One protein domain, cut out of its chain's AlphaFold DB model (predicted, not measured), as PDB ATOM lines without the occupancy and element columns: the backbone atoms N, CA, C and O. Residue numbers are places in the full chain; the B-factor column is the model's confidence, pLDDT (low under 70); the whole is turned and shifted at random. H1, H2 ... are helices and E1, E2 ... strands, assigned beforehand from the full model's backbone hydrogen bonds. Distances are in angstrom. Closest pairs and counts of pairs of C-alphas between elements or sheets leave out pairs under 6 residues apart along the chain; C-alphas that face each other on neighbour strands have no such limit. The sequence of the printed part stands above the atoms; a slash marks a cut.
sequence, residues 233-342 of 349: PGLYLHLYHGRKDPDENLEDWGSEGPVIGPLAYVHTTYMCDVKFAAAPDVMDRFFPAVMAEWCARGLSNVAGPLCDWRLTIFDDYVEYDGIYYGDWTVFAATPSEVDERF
ATOM      1  N   PRO A 233     112.118 146.372 104.854       86.88
ATOM      2  CA  PRO A 233     110.858 145.683 105.059       86.88
ATOM      3  C   PRO A 233     110.883 144.325 104.347       86.88
ATOM      4  O   PRO A 233     111.245 144.229 103.173       86.88
ATOM      5  N   GLY A 234     110.499 143.280 105.075       89.81
ATOM      6  CA  GLY A 234     110.271 141.931 104.564       89.81
ATOM      7  C   GLY A 234     108.782 141.653 104.365       89.81
ATOM      8  O   GLY A 234     107.930 142.391 104.858       89.81
ATOM      9  N   LEU A 235     108.466 140.579 103.640       95.69
ATOM     10  CA  LEU A 235     107.100 140.090 103.444       95.69
ATOM     11  C   LEU A 235     106.769 139.030 104.500       95.69
ATOM     12  O   LEU A 235     107.564 138.119 104.709       95.69
ATOM     13  N   TYR A 236     105.607 139.117 105.142       95.88
ATOM     14  CA  TYR A 236     105.197 138.209 106.215       95.88
ATOM     15  C   TYR A 236     103.784 137.679 105.980       95.88
ATOM     16  O   TYR A 236     102.931 138.388 105.443       95.88
ATOM     17  N   LEU A 237     103.548 136.444 106.417       96.25
ATOM     18  CA  LEU A 237     102.247 135.779 106.467       96.25
ATOM     19  C   LEU A 237     101.842 135.612 107.935       96.25
ATOM     20  O   LEU A 237     102.618 135.069 108.712       96.25
ATOM     21  N   HIS A 238     100.647 136.047 108.324       95.56
ATOM     22  CA  HIS A 238     100.118 135.821 109.674       95.56
ATOM     23  C   HIS A 238      98.791 135.070 109.611       95.56
ATOM     24  O   HIS A 238      97.958 135.397 108.764       95.56
ATOM     25  N   LEU A 239      98.629 134.075 110.485       94.56
ATOM     26  CA  LEU A 239      97.446 133.217 110.587       94.56
ATOM     27  C   LEU A 239      96.598 133.612 111.806       94.56
ATOM     28  O   LEU A 239      97.151 133.906 112.864       94.56
ATOM     29  N   TYR A 240      95.274 133.577 111.675       90.62
ATOM     30  CA  TYR A 240      94.321 133.963 112.718       90.62
ATOM     31  C   TYR A 240      93.226 132.911 112.906       90.62
ATOM     32  O   TYR A 240      92.972 132.071 112.042       90.62
ATOM     33  N   HIS A 241      92.536 133.000 114.041       90.31
ATOM     34  CA  HIS A 241      91.341 132.212 114.343       90.31
ATOM     35  C   HIS A 241      91.571 130.699 114.413       90.31
ATOM     36  O   HIS A 241      90.771 129.910 113.912       90.31
ATOM     37  N   GLY A 242      92.668 130.304 115.061       91.56
ATOM     38  CA  GLY A 242      93.096 128.920 115.212       91.56
ATOM     39  C   GLY A 242      92.191 128.099 116.130       91.56
ATOM     40  O   GLY A 242      91.969 128.487 117.284       91.56
ATOM     41  N   ARG A 243      91.743 126.940 115.643       90.50
ATOM     42  CA  ARG A 243      90.942 125.925 116.351       90.50
ATOM     43  C   ARG A 243      91.609 124.548 116.301       90.50
ATOM     44  O   ARG A 243      92.426 124.283 115.418       90.50
ATOM     45  N   LYS A 244      91.323 123.690 117.287       90.44
ATOM     46  CA  LYS A 244      91.951 122.351 117.392       90.44
ATOM     47  C   LYS A 244      91.209 121.288 116.594       90.44
ATOM     48  O   LYS A 244      91.799 120.275 116.229       90.44
ATOM     49  N   ASP A 245      89.929 121.527 116.364       86.62
ATOM     50  CA  ASP A 245      89.051 120.709 115.547       86.62
ATOM     51  C   ASP A 245      88.343 121.654 114.555       86.62
ATOM     52  O   ASP A 245      87.862 122.709 114.983       86.62
ATOM     53  N   PRO A 246      88.337 121.365 113.240       84.19
ATOM     54  CA  PRO A 246      87.674 122.218 112.250       84.19
ATOM     55  C   PRO A 246      86.162 122.362 112.497       84.19
ATOM     56  O   PRO A 246      85.597 123.400 112.151       84.19
ATOM     57  N   ASP A 247      85.536 121.384 113.163       85.06
ATOM     58  CA  ASP A 247      84.113 121.398 113.527       85.06
ATOM     59  C   ASP A 247      83.847 122.080 114.888       85.06
ATOM     60  O   ASP A 247      82.712 122.117 115.380       85.06
ATOM     61  N   GLU A 248      84.885 122.607 115.545       82.00
ATOM     62  CA  GLU A 248      84.768 123.266 116.845       82.00
ATOM     63  C   GLU A 248      83.983 124.579 116.735       82.00
ATOM     64  O   GLU A 248      84.383 125.524 116.053       82.00
ATOM     65  N   ASN A 249      82.881 124.676 117.482       76.12
ATOM     66  CA  ASN A 249      82.137 125.923 117.611       76.12
ATOM     67  C   ASN A 249      82.759 126.792 118.714       76.12
ATOM     68  O   ASN A 249      82.622 126.484 119.902       76.12
ATOM     69  N   LEU A 250      83.444 127.864 118.320       73.06
ATOM     70  CA  LEU A 250      84.092 128.794 119.241       73.06
ATOM     71  C   LEU A 250      83.131 129.911 119.668       73.06
ATOM     72  O   LEU A 250      82.491 130.556 118.841       73.06
ATOM     73  N   GLU A 251      83.064 130.174 120.975       71.88
ATOM     74  CA  GLU A 251      82.347 131.339 121.517       71.88
ATOM     75  C   GLU A 251      83.152 132.650 121.362       71.88
ATOM     76  O   GLU A 251      82.601 133.740 121.529       71.88
ATOM     77  N   ASP A 252      84.446 132.551 121.039       80.62
ATOM     78  CA  ASP A 252      85.366 133.661 120.784       80.62
ATOM     79  C   ASP A 252      86.056 133.545 119.406       80.62
ATOM     80  O   ASP A 252      85.667 132.753 118.551       80.62
ATOM     81  N   TRP A 253      87.069 134.383 119.163       79.12
ATOM     82  CA  TRP A 253      87.790 134.441 117.889       79.12
ATOM     83  C   TRP A 253      88.889 133.375 117.746       79.12
ATOM     84  O   TRP A 253      89.611 133.421 116.757       79.12
ATOM     85  N   GLY A 254      89.050 132.433 118.680       86.88
ATOM     86  CA  GLY A 254      90.081 131.394 118.619       86.88
ATOM     87  C   GLY A 254      91.503 131.878 118.922       86.88
ATOM     88  O   GLY A 254      91.727 132.986 119.413       86.88
ATOM     89  N   SER A 255      92.483 131.012 118.657       86.69
ATOM     90  CA  SER A 255      93.898 131.287 118.939       86.69
ATOM     91  C   SER A 255      94.586 132.100 117.835       86.69
ATOM     92  O   SER A 255      94.311 131.939 116.648       86.69
ATOM     93  N   GLU A 256      95.506 132.978 118.231       88.69
ATOM     94  CA  GLU A 256      96.395 133.689 117.303       88.69
ATOM     95  C   GLU A 256      97.484 132.743 116.783       88.69
ATOM     96  O   GLU A 256      98.019 131.916 117.531       88.69
ATOM     97  N   GLY A 257      97.799 132.849 115.495       90.75
ATOM     98  CA  GLY A 257      98.778 132.005 114.824       90.75
ATOM     99  C   GLY A 257     100.173 132.624 114.724       90.75
ATOM    100  O   GLY A 257     100.452 133.692 115.271       90.75
ATOM    101  N   PRO A 258     101.106 131.938 114.047       94.69
ATOM    102  CA  PRO A 258     102.459 132.438 113.844       94.69
ATOM    103  C   PRO A 258     102.506 133.539 112.779       94.69
ATOM    104  O   PRO A 258     101.821 133.475 111.757       94.69
ATOM    105  N   VAL A 259     103.414 134.499 112.968       96.00
ATOM    106  CA  VAL A 259     103.857 135.408 111.903       96.00
ATOM    107  C   VAL A 259     105.062 134.779 111.209       96.00
ATOM    108  O   VAL A 259     106.180 134.817 111.721       96.00
ATOM    109  N   ILE A 260     104.825 134.173 110.052       96.19
ATOM    110  CA  ILE A 260     105.809 133.441 109.260       96.19
ATOM    111  C   ILE A 260     106.504 134.415 108.309       96.19
ATOM    112  O   ILE A 260     105.869 135.087 107.495       96.19
ATOM    113  N   GLY A 261     107.829 134.471 108.389       94.12
ATOM    114  CA  GLY A 261     108.647 135.256 107.478       94.12
ATOM    115  C   GLY A 261     110.019 135.607 108.057       94.12
ATOM    116  O   GLY A 261     110.357 135.168 109.161       94.12
ATOM    117  N   PRO A 262     110.807 136.413 107.327       95.38
ATOM    118  CA  PRO A 262     110.457 137.029 106.043       95.38
ATOM    119  C   PRO A 262     110.369 136.021 104.880       95.38
ATOM    120  O   PRO A 262     111.101 135.033 104.834       95.38
ATOM    121  N   LEU A 263     109.467 136.285 103.934       93.69
ATOM    122  CA  LEU A 263     109.200 135.489 102.734       93.69
ATOM    123  C   LEU A 263     109.750 136.195 101.486       93.69
ATOM    124  O   LEU A 263     109.697 137.418 101.375       93.69
ATOM    125  N   ALA A 264     110.243 135.424 100.517       88.88
ATOM    126  CA  ALA A 264     110.645 135.930  99.202       88.88
ATOM    127  C   ALA A 264     109.432 136.203  98.301       88.88
ATOM    128  O   ALA A 264     109.421 137.163  97.533       88.88
ATOM    129  N   TYR A 265     108.402 135.367  98.414       88.94
ATOM    130  CA  TYR A 265     107.080 135.596  97.845       88.94
ATOM    131  C   TYR A 265     106.036 134.853  98.672       88.94
ATOM    132  O   TYR A 265     106.361 133.899  99.378       88.94
ATOM    133  N   VAL A 266     104.779 135.260  98.531       91.62
ATOM    134  CA  VAL A 266     103.622 134.457  98.924       91.62
ATOM    135  C   VAL A 266     102.529 134.628  97.878       91.62
ATOM    136  O   VAL A 266     102.310 135.723  97.360       91.62
ATOM    137  N   HIS A 267     101.886 133.528  97.522       87.69
ATOM    138  CA  HIS A 267     100.870 133.476  96.490       87.69
ATOM    139  C   HIS A 267      99.792 132.468  96.878       87.69
ATOM    140  O   HIS A 267     100.081 131.290  97.093       87.69
ATOM    141  N   THR A 268      98.547 132.931  96.934       85.88
ATOM    142  CA  THR A 268      97.387 132.061  97.124       85.88
ATOM    143  C   THR A 268      96.833 131.662  95.762       85.88
ATOM    144  O   THR A 268      96.491 132.522  94.950       85.88
ATOM    145  N   THR A 269      96.740 130.359  95.507       68.81
ATOM    146  CA  THR A 269      96.234 129.808  94.243       68.81
ATOM    147  C   THR A 269      94.873 129.162  94.485       68.81
ATOM    148  O   THR A 269      94.778 128.260  95.309       68.81
ATOM    149  N   TYR A 270      93.833 129.635  93.786       73.81
ATOM    150  CA  TYR A 270      92.460 129.087  93.796       73.81
ATOM    151  C   TYR A 270      91.866 128.792  95.188       73.81
ATOM    152  O   TYR A 270      91.051 127.889  95.318       73.81
ATOM    153  N   MET A 271      92.298 129.519  96.226       75.31
ATOM    154  CA  MET A 271      91.930 129.261  97.629       75.31
ATOM    155  C   MET A 271      92.171 127.816  98.102       75.31
ATOM    156  O   MET A 271      91.544 127.369  99.049       75.31
ATOM    157  N   CYS A 272      93.111 127.094  97.483       76.81
ATOM    158  CA  CYS A 272      93.464 125.727  97.875       76.81
ATOM    159  C   CYS A 272      94.911 125.580  98.369       76.81
ATOM    160  O   CYS A 272      95.211 124.667  99.131       76.81
ATOM    161  N   ASP A 273      95.814 126.485  97.981       83.06
ATOM    162  CA  ASP A 273      97.200 126.502  98.456       83.06
ATOM    163  C   ASP A 273      97.650 127.932  98.788       83.06
ATOM    164  O   ASP A 273      97.457 128.852  97.984       83.06
ATOM    165  N   VAL A 274      98.365 128.097  99.904       90.62
ATOM    166  CA  VAL A 274      99.209 129.269 100.185       90.62
ATOM    167  C   VAL A 274     100.662 128.876  99.933       90.62
ATOM    168  O   VAL A 274     101.281 128.190 100.746       90.62
ATOM    169  N   LYS A 275     101.207 129.280  98.783       91.88
ATOM    170  CA  LYS A 275     102.575 128.959  98.344       91.88
ATOM    171  C   LYS A 275     103.516 130.094  98.691       91.88
ATOM    172  O   LYS A 275     103.167 131.254  98.490       91.88
ATOM    173  N   PHE A 276     104.710 129.774  99.160       92.94
ATOM    174  CA  PHE A 276     105.729 130.768  99.469       92.94
ATOM    175  C   PHE A 276     107.126 130.177  99.346       92.94
ATOM    176  O   PHE A 276     107.309 128.962  99.353       92.94
ATOM    177  N   ALA A 277     108.117 131.059  99.298       91.38
ATOM    178  CA  ALA A 277     109.504 130.679  99.507       91.38
ATOM    179  C   ALA A 277     110.114 131.493 100.640       91.38
ATOM    180  O   ALA A 277     109.841 132.688 100.770       91.38
ATOM    181  N   ALA A 278     110.958 130.854 101.441       92.19
ATOM    182  CA  ALA A 278     111.690 131.500 102.523       92.19
ATOM    183  C   ALA A 278     113.132 130.988 102.585       92.19
ATOM    184  O   ALA A 278     113.461 129.959 101.991       92.19
ATOM    185  N   ALA A 279     113.996 131.711 103.293       91.44
ATOM    186  CA  ALA A 279     115.357 131.253 103.542       91.44
ATOM    187  C   ALA A 279     115.357 129.974 104.416       91.44
ATOM    188  O   ALA A 279     114.419 129.767 105.195       91.44
ATOM    189  N   PRO A 280     116.386 129.109 104.313       90.12
ATOM    190  CA  PRO A 280     116.430 127.846 105.051       90.12
ATOM    191  C   PRO A 280     116.282 127.981 106.572       90.12
ATOM    192  O   PRO A 280     115.689 127.111 107.198       90.12
ATOM    193  N   ASP A 281     116.781 129.060 107.173       92.19
ATOM    194  CA  ASP A 281     116.660 129.343 108.608       92.19
ATOM    195  C   ASP A 281     115.229 129.724 109.020       92.19
ATOM    196  O   ASP A 281     114.756 129.313 110.079       92.19
ATOM    197  N   VAL A 282     114.504 130.452 108.164       93.31
ATOM    198  CA  VAL A 282     113.070 130.722 108.350       93.31
ATOM    199  C   VAL A 282     112.277 129.420 108.248       93.31
ATOM    200  O   VAL A 282     111.426 129.147 109.096       93.31
ATOM    201  N   MET A 283     112.582 128.579 107.257       92.50
ATOM    202  CA  MET A 283     111.935 127.272 107.127       92.50
ATOM    203  C   MET A 283     112.242 126.344 108.299       92.50
ATOM    204  O   MET A 283     111.342 125.655 108.761       92.50
ATOM    205  N   ASP A 284     113.469 126.334 108.814       92.62
ATOM    206  CA  ASP A 284     113.833 125.531 109.985       92.62
ATOM    207  C   ASP A 284     113.104 126.016 111.248       92.62
ATOM    208  O   ASP A 284     112.635 125.211 112.048       92.62
ATOM    209  N   ARG A 285     112.917 127.334 111.390       93.94
ATOM    210  CA  ARG A 285     112.192 127.932 112.520       93.94
ATOM    211  C   ARG A 285     110.706 127.568 112.547       93.94
ATOM    212  O   ARG A 285     110.188 127.279 113.623       93.94
ATOM    213  N   PHE A 286     110.018 127.646 111.408       95.31
ATOM    214  CA  PHE A 286     108.556 127.480 111.342       95.31
ATOM    215  C   PHE A 286     108.118 126.088 110.859       95.31
ATOM    216  O   PHE A 286     107.020 125.643 111.172       95.31
ATOM    217  N   PHE A 287     108.974 125.364 110.139       94.44
ATOM    218  CA  PHE A 287     108.683 124.045 109.566       94.44
ATOM    219  C   PHE A 287     109.828 123.036 109.789       94.44
ATOM    220  O   PHE A 287     110.268 122.375 108.840       94.44
ATOM    221  N   PRO A 288     110.311 122.846 111.034       93.88
ATOM    222  CA  PRO A 288     111.482 122.009 111.315       93.88
ATOM    223  C   PRO A 288     111.297 120.547 110.882       93.88
ATOM    224  O   PRO A 288     112.231 119.913 110.393       93.88
ATOM    225  N   ALA A 289     110.083 120.000 111.011       91.31
ATOM    226  CA  ALA A 289     109.782 118.631 110.588       91.31
ATOM    227  C   ALA A 289     109.889 118.457 109.062       91.31
ATOM    228  O   ALA A 289     110.448 117.465 108.592       91.31
ATOM    229  N   VAL A 290     109.417 119.449 108.301       90.00
ATOM    230  CA  VAL A 290     109.508 119.476 106.832       90.00
ATOM    231  C   VAL A 290     110.971 119.556 106.405       90.00
ATOM    232  O   VAL A 290     111.422 118.762 105.580       90.00
ATOM    233  N   MET A 291     111.741 120.458 107.022       89.19
ATOM    234  CA  MET A 291     113.171 120.609 106.748       89.19
ATOM    235  C   MET A 291     113.959 119.335 107.064       89.19
ATOM    236  O   MET A 291     114.792 118.912 106.257       89.19
ATOM    237  N   ALA A 292     113.670 118.678 108.190       89.06
ATOM    238  CA  ALA A 292     114.299 117.413 108.556       89.06
ATOM    239  C   ALA A 292     113.996 116.306 107.533       89.06
ATOM    240  O   ALA A 292     114.906 115.581 107.119       89.06
ATOM    241  N   GLU A 293     112.742 116.197 107.083       88.62
ATOM    242  CA  GLU A 293     112.343 115.231 106.057       88.62
ATOM    243  C   GLU A 293     113.056 115.502 104.726       88.62
ATOM    244  O   GLU A 293     113.613 114.587 104.110       88.62
ATOM    245  N   TRP A 294     113.085 116.757 104.285       87.00
ATOM    246  CA  TRP A 294     113.740 117.141 103.040       87.00
ATOM    247  C   TRP A 294     115.237 116.874 103.052       87.00
ATOM    248  O   TRP A 294     115.767 116.341 102.073       87.00
ATOM    249  N   CYS A 295     115.903 117.180 104.168       82.69
ATOM    250  CA  CYS A 295     117.309 116.854 104.373       82.69
ATOM    251  C   CYS A 295     117.536 115.340 104.297       82.69
ATOM    252  O   CYS A 295     118.421 114.887 103.571       82.69
ATOM    253  N   ALA A 296     116.712 114.547 104.991       85.25
ATOM    254  CA  ALA A 296     116.823 113.088 104.992       85.25
ATOM    255  C   ALA A 296     116.611 112.475 103.598       85.25
ATOM    256  O   ALA A 296     117.223 111.459 103.262       85.25
ATOM    257  N   ARG A 297     115.763 113.101 102.775       80.69
ATOM    258  CA  ARG A 297     115.446 112.667 101.407       80.69
ATOM    259  C   ARG A 297     116.376 113.254 100.341       80.69
ATOM    260  O   ARG A 297     116.262 112.863  99.182       80.69
ATOM    261  N   GLY A 298     117.277 114.167 100.710       78.25
ATOM    262  CA  GLY A 298     118.191 114.835  99.781       78.25
ATOM    263  C   GLY A 298     117.476 115.684  98.724       78.25
ATOM    264  O   GLY A 298     117.907 115.713  97.571       78.25
ATOM    265  N   LEU A 299     116.358 116.325  99.079       73.19
ATOM    266  CA  LEU A 299     115.575 117.137  98.140       73.19
ATOM    267  C   LEU A 299     116.280 118.462  97.818       73.19
ATOM    268  O   LEU A 299     116.863 119.089  98.695       73.19
ATOM    269  N   SER A 300     116.181 118.920  96.564       58.19
ATOM    270  CA  SER A 300     116.878 120.126  96.079       58.19
ATOM    271  C   SER A 300     116.547 121.397  96.872       58.19
ATOM    272  O   SER A 300     117.385 122.296  96.939       58.19
ATOM    273  N   ASN A 301     115.363 121.464  97.494       64.69
ATOM    274  CA  ASN A 301     114.905 122.623  98.263       64.69
ATOM    275  C   ASN A 301     115.805 122.954  99.464       64.69
ATOM    276  O   ASN A 301     115.738 124.073  99.946       64.69
ATOM    277  N   VAL A 302     116.672 122.044  99.930       61.50
ATOM    278  CA  VAL A 302     117.585 122.301 101.068       61.50
ATOM    279  C   VAL A 302     118.943 122.880 100.667       61.50
ATOM    280  O   VAL A 302     119.688 123.345 101.524       61.50
ATOM    281  N   ALA A 303     119.295 122.829  99.379       63.69
ATOM    282  CA  ALA A 303     120.602 123.262  98.878       63.69
ATOM    283  C   ALA A 303     120.578 124.671  98.256       63.69
ATOM    284  O   ALA A 303     121.634 125.226  97.952       63.69
ATOM    285  N   GLY A 304     119.383 125.225  98.034       73.88
ATOM    286  CA  GLY A 304     119.177 126.548  97.452       73.88
ATOM    287  C   GLY A 304     119.151 127.674  98.495       73.88
ATOM    288  O   GLY A 304     118.977 127.417  99.685       73.88
ATOM    289  N   PRO A 305     119.288 128.941  98.059       79.69
ATOM    290  CA  PRO A 305     119.166 130.106  98.942       79.69
ATOM    291  C   PRO A 305     117.732 130.329  99.444       79.69
ATOM    292  O   PRO A 305     117.524 131.088 100.386       79.69
ATOM    293  N   LEU A 306     116.755 129.689  98.799       85.56
ATOM    294  CA  LEU A 306     115.344 129.723  99.139       85.56
ATOM    295  C   LEU A 306     114.769 128.311  99.066       85.56
ATOM    296  O   LEU A 306     115.183 127.490  98.245       85.56
ATOM    297  N   CYS A 307     113.783 128.078  99.915       82.94
ATOM    298  CA  CYS A 307     113.040 126.845 100.035       82.94
ATOM    299  C   CYS A 307     111.573 127.115  99.683       82.94
ATOM    300  O   CYS A 307     110.905 127.853 100.408       82.94
ATOM    301  N   ASP A 308     111.066 126.521  98.602       89.50
ATOM    302  CA  ASP A 308     109.649 126.611  98.232       89.50
ATOM    303  C   ASP A 308     108.793 125.650  99.060       89.50
ATOM    304  O   ASP A 308     109.055 124.444  99.091       89.50
ATOM    305  N   TRP A 309     107.735 126.169  99.679       90.75
ATOM    306  CA  TRP A 309     106.767 125.392 100.444       90.75
ATOM    307  C   TRP A 309     105.333 125.843 100.182       90.75
ATOM    308  O   TRP A 309     105.069 126.844  99.512       90.75
ATOM    309  N   ARG A 310     104.386 125.055 100.690       90.81
ATOM    310  CA  ARG A 310     102.968 125.382 100.645       90.81
ATOM    311  C   ARG A 310     102.262 124.940 101.913       90.81
ATOM    312  O   ARG A 310     102.554 123.868 102.441       90.81
ATOM    313  N   LEU A 311     101.284 125.732 102.323       91.12
ATOM    314  CA  LEU A 311     100.227 125.295 103.225       91.12
ATOM    315  C   LEU A 311      99.001 124.964 102.384       91.12
ATOM    316  O   LEU A 311      98.675 125.698 101.450       91.12
ATOM    317  N   THR A 312      98.361 123.842 102.691       86.12
ATOM    318  CA  THR A 312      97.116 123.448 102.024       86.12
ATOM    319  C   THR A 312      95.960 124.135 102.737       86.12
ATOM    320  O   THR A 312      95.943 124.167 103.966       86.12
ATOM    321  N   ILE A 313      95.019 124.673 101.966       87.50
ATOM    322  CA  ILE A 313      93.734 125.132 102.481       87.50
ATOM    323  C   ILE A 313      92.759 123.960 102.348       87.50
ATOM    324  O   ILE A 313      92.558 123.433 101.252       87.50
ATOM    325  N   PHE A 314      92.206 123.520 103.470       82.75
ATOM    326  CA  PHE A 314      91.249 122.424 103.556       82.75
ATOM    327  C   PHE A 314      90.029 122.896 104.338       82.75
ATOM    328  O   PHE A 314      90.184 123.331 105.474       82.75
ATOM    329  N   ASP A 315      88.846 122.787 103.730       84.12
ATOM    330  CA  ASP A 315      87.571 123.193 104.340       84.12
ATOM    331  C   ASP A 315      87.623 124.630 104.897       84.12
ATOM    332  O   ASP A 315      87.331 124.885 106.058       84.12
ATOM    333  N   ASP A 316      88.119 125.557 104.068       86.00
ATOM    334  CA  ASP A 316      88.387 126.965 104.399       86.00
ATOM    335  C   ASP A 316      89.467 127.221 105.475       86.00
ATOM    336  O   ASP A 316      89.707 128.370 105.846       86.00
ATOM    337  N   TYR A 317      90.203 126.194 105.919       90.88
ATOM    338  CA  TYR A 317      91.262 126.324 106.926       90.88
ATOM    339  C   TYR A 317      92.673 126.143 106.385       90.88
ATOM    340  O   TYR A 317      92.964 125.206 105.643       90.88
ATOM    341  N   VAL A 318      93.599 126.967 106.874       93.38
ATOM    342  CA  VAL A 318      95.040 126.718 106.773       93.38
ATOM    343  C   VAL A 318      95.488 125.897 107.980       93.38
ATOM    344  O   VAL A 318      95.374 126.357 109.116       93.38
ATOM    345  N   GLU A 319      96.029 124.702 107.747       91.19
ATOM    346  CA  GLU A 319      96.622 123.886 108.815       91.19
ATOM    347  C   GLU A 319      98.081 124.286 109.066       91.19
ATOM    348  O   GLU A 319      98.895 124.358 108.140       91.19
ATOM    349  N   TYR A 320      98.410 124.558 110.329       93.31
ATOM    350  CA  TYR A 320      99.777 124.770 110.792       93.31
ATOM    351  C   TYR A 320      99.943 124.181 112.197       93.31
ATOM    352  O   TYR A 320      99.246 124.578 113.129       93.31
ATOM    353  N   ASP A 321     100.896 123.259 112.345       90.62
ATOM    354  CA  ASP A 321     101.253 122.603 113.614       90.62
ATOM    355  C   ASP A 321     100.044 121.969 114.337       90.62
ATOM    356  O   ASP A 321      99.903 122.038 115.559       90.62
ATOM    357  N   GLY A 322      99.135 121.362 113.565       90.25
ATOM    358  CA  GLY A 322      97.925 120.719 114.082       90.25
ATOM    359  C   GLY A 322      96.818 121.682 114.522       90.25
ATOM    360  O   GLY A 322      95.882 121.245 115.192       90.25
ATOM    361  N   ILE A 323      96.916 122.967 114.173       93.44
ATOM    362  CA  ILE A 323      95.882 123.986 114.393       93.44
ATOM    363  C   ILE A 323      95.313 124.435 113.044       93.44
ATOM    364  O   ILE A 323      96.054 124.648 112.085       93.44
ATOM    365  N   TYR A 324      93.993 124.601 112.991       93.44
ATOM    366  CA  TYR A 324      93.244 125.016 111.805       93.44
ATOM    367  C   TYR A 324      92.905 126.502 111.907       93.44
ATOM    368  O   TYR A 324      92.154 126.902 112.794       93.44
ATOM    369  N   TYR A 325      93.475 127.326 111.032       94.00
ATOM    370  CA  TYR A 325      93.309 128.781 111.032       94.00
ATOM    371  C   TYR A 325      92.323 129.211 109.949       94.00
ATOM    372  O   TYR A 325      92.502 128.850 108.786       94.00
ATOM    373  N   GLY A 326      91.293 129.969 110.331       89.19
ATOM    374  CA  GLY A 326      90.234 130.408 109.411       89.19
ATOM    375  C   GLY A 326      90.613 131.603 108.539       89.19
ATOM    376  O   GLY A 326      90.098 131.728 107.438       89.19
ATOM    377  N   ASP A 327      91.541 132.447 108.999       90.12
ATOM    378  CA  ASP A 327      91.956 133.646 108.270       90.12
ATOM    379  C   ASP A 327      93.481 133.738 108.178       90.12
ATOM    380  O   ASP A 327      94.222 133.306 109.065       90.12
ATOM    381  N   TRP A 328      93.970 134.379 107.117       93.69
ATOM    382  CA  TRP A 328      95.379 134.733 106.976       93.69
ATOM    383  C   TRP A 328      95.553 136.078 106.280       93.69
ATOM    384  O   TRP A 328      94.723 136.524 105.488       93.69
ATOM    385  N   THR A 329      96.669 136.747 106.557       91.94
ATOM    386  CA  THR A 329      97.006 138.015 105.908       91.94
ATOM    387  C   THR A 329      98.468 138.078 105.511       91.94
ATOM    388  O   THR A 329      99.332 137.489 106.160       91.94
ATOM    389  N   VAL A 330      98.736 138.836 104.450       94.12
ATOM    390  CA  VAL A 330     100.076 139.098 103.934       94.12
ATOM    391  C   VAL A 330     100.369 140.582 104.071       94.12
ATOM    392  O   VAL A 330      99.572 141.417 103.644       94.12
ATOM    393  N   PHE A 331     101.518 140.924 104.644       91.50
ATOM    394  CA  PHE A 331     101.907 142.316 104.841       91.50
ATOM    395  C   PHE A 331     103.420 142.505 104.754       91.50
ATOM    396  O   PHE A 331     104.197 141.585 105.004       91.50
ATOM    397  N   ALA A 332     103.827 143.721 104.396       93.19
ATOM    398  CA  ALA A 332     105.214 144.153 104.467       93.19
ATOM    399  C   ALA A 332     105.462 144.880 105.794       93.19
ATOM    400  O   ALA A 332     104.653 145.720 106.191       93.19
ATOM    401  N   ALA A 333     106.559 144.552 106.470       90.38
ATOM    402  CA  ALA A 333     106.975 145.184 107.722       90.38
ATOM    403  C   ALA A 333     108.482 145.008 107.933       90.38
ATOM    404  O   ALA A 333     109.100 144.117 107.358       90.38
ATOM    405  N   THR A 334     109.088 145.842 108.761       91.88
ATOM    406  CA  THR A 334     110.432 145.593 109.295       91.88
ATOM    407  C   THR A 334     110.383 144.533 110.406       91.88
ATOM    408  O   THR A 334     109.344 144.388 111.059       91.88
ATOM    409  N   PRO A 335     111.477 143.794 110.665       87.06
ATOM    410  CA  PRO A 335     111.564 142.887 111.811       87.06
ATOM    411  C   PRO A 335     111.157 143.549 113.133       87.06
ATOM    412  O   PRO A 335     110.369 142.977 113.883       87.06
ATOM    413  N   SER A 336     111.603 144.785 113.371       86.75
ATOM    414  CA  SER A 336     111.230 145.552 114.564       86.75
ATOM    415  C   SER A 336     109.725 145.845 114.641       86.75
ATOM    416  O   SER A 336     109.135 145.716 115.708       86.75
ATOM    417  N   GLU A 337     109.071 146.189 113.527       87.88
ATOM    418  CA  GLU A 337     107.613 146.398 113.488       87.88
ATOM    419  C   GLU A 337     106.831 145.099 113.715       87.88
ATOM    420  O   GLU A 337     105.772 145.126 114.344       87.88
ATOM    421  N   VAL A 338     107.334 143.961 113.220       88.31
ATOM    422  CA  VAL A 338     106.753 142.639 113.506       88.31
ATOM    423  C   VAL A 338     106.859 142.344 114.998       88.31
ATOM    424  O   VAL A 338     105.852 142.018 115.631       88.31
ATOM    425  N   ASP A 339     108.044 142.527 115.576       85.44
ATOM    426  CA  ASP A 339     108.253 142.329 117.003       85.44
ATOM    427  C   ASP A 339     107.357 143.268 117.817       85.44
ATOM    428  O   ASP A 339     106.646 142.803 118.695       85.44
ATOM    429  N   GLU A 340     107.272 144.562 117.513       85.38
ATOM    430  CA  GLU A 340     106.398 145.495 118.239       85.38
ATOM    431  C   GLU A 340     104.910 145.143 118.122       85.38
ATOM    432  O   GLU A 340     104.174 145.180 119.118       85.38
ATOM    433  N   ARG A 341     104.457 144.788 116.915       80.94
ATOM    434  CA  ARG A 341     103.050 144.490 116.628       80.94
ATOM    435  C   ARG A 341     102.596 143.186 117.278       80.94
ATOM    436  O   ARG A 341     101.442 143.102 117.700       80.94
ATOM    437  N   PHE A 342     103.493 142.209 117.407       77.81
ATOM    438  CA  PHE A 342     103.163 140.859 117.871       77.81
ATOM    439  C   PHE A 342     103.888 140.438 119.173       77.81
ATOM    440  O   PHE A 342     103.636 139.353 119.698       77.81
TER     441      PHE A 342
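This is residues 233 to 342 of the 349 residues of an uncharacterized protein of Sphingopyxis sp. H115 (UniProt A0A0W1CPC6). A closed barrel of six antiparallel strands makes the core, with H1 and H3 packed outside it at different places and H2 beyond H1, off the barrel wall. The long loop of residues 244 to 258 and the link from H2 to E4 reach the two ends of the longest axis. The printed part has 110 residues with six named strands and three named helices, in the order E1 E2 E3 H1 H2 E4 E5 E6 H3; the class is mixed, helices and strands. Round the ring run E1 E2 E3 E4 E5 E6 and back to E1, and E1 E2 E3 and E4 E5 E6 are two meanders, each strand the antiparallel neighbour of the one before. The whole is compact and rounded, with a radius of gyration of the C-alphas of 14.4 A and spans of 45 by 33 by 25 A.

E1, residues 234 to 243, and E2, residues 259 to 269, form a hairpin; N 237 and O 260 are 2.9 A apart, within hydrogen-bond range. E2 bends by 113 degrees at residue 262, pairing with E1 over residues 259 to 263 and with E3, residues 273 to 278, over 263 to 269, where N 267 and O 275 are 2.8 A apart. H1, residues 280 to 286, is on the barrel, outside it, at a height over the sheet of 7.6 A; the closest C-alphas of E2 and H1, Gly 261 and Val 282, are 6.4 A apart. H2, residues 288 to 297, is not on the barrel; it is close to H1 but not clearly touching, with the closest C-alphas, Asp 284 and Met 291, 5.9 A apart. E4, residues 307 to 314, is antiparallel to E3, with N 309 and O 276 2.8 A apart. E4 and E5, residues 317 to 320, form a hairpin, with N 314 and O 317 2.9 A apart. E5 and E6, residues 323 to 333, form another, with N 318 and O 325 2.9 A apart. E6 closes the ring on E1, with N 238 and O 329 2.9 A apart, and bends by 82 degrees at residue 326. H3, residues 335 to 342, is on the barrel, outside it and over E1, at a height over the sheet of 9.3 A, and runs along the strands at 19 degrees to E1 on the local plane. In H1, H2 and H3 every O i to N i+4 pair is within hydrogen-bond range.

E1 begins at C-alpha 234, (110.271, 141.931, 104.564), and measures 27.7 A. E2 measures 20.0 A, E3 15.9 A, H1 10.1 A, H2 14.2 A, E4 22.5 A, E5 9.5 A and E6 24.8 A. H3 measures 10.6 A and ends at C-alpha 342, (103.163, 140.859, 117.871).

The C-alphas of Glu 251 and Ala 303, the two farthest apart, are 45.2 A apart. The printed part has no cut, and the link from E1 to E2, 15 residues, is long. The mean pLDDT of the printed part is 87.2; residue 269 and residues 300 to 303 are under 70.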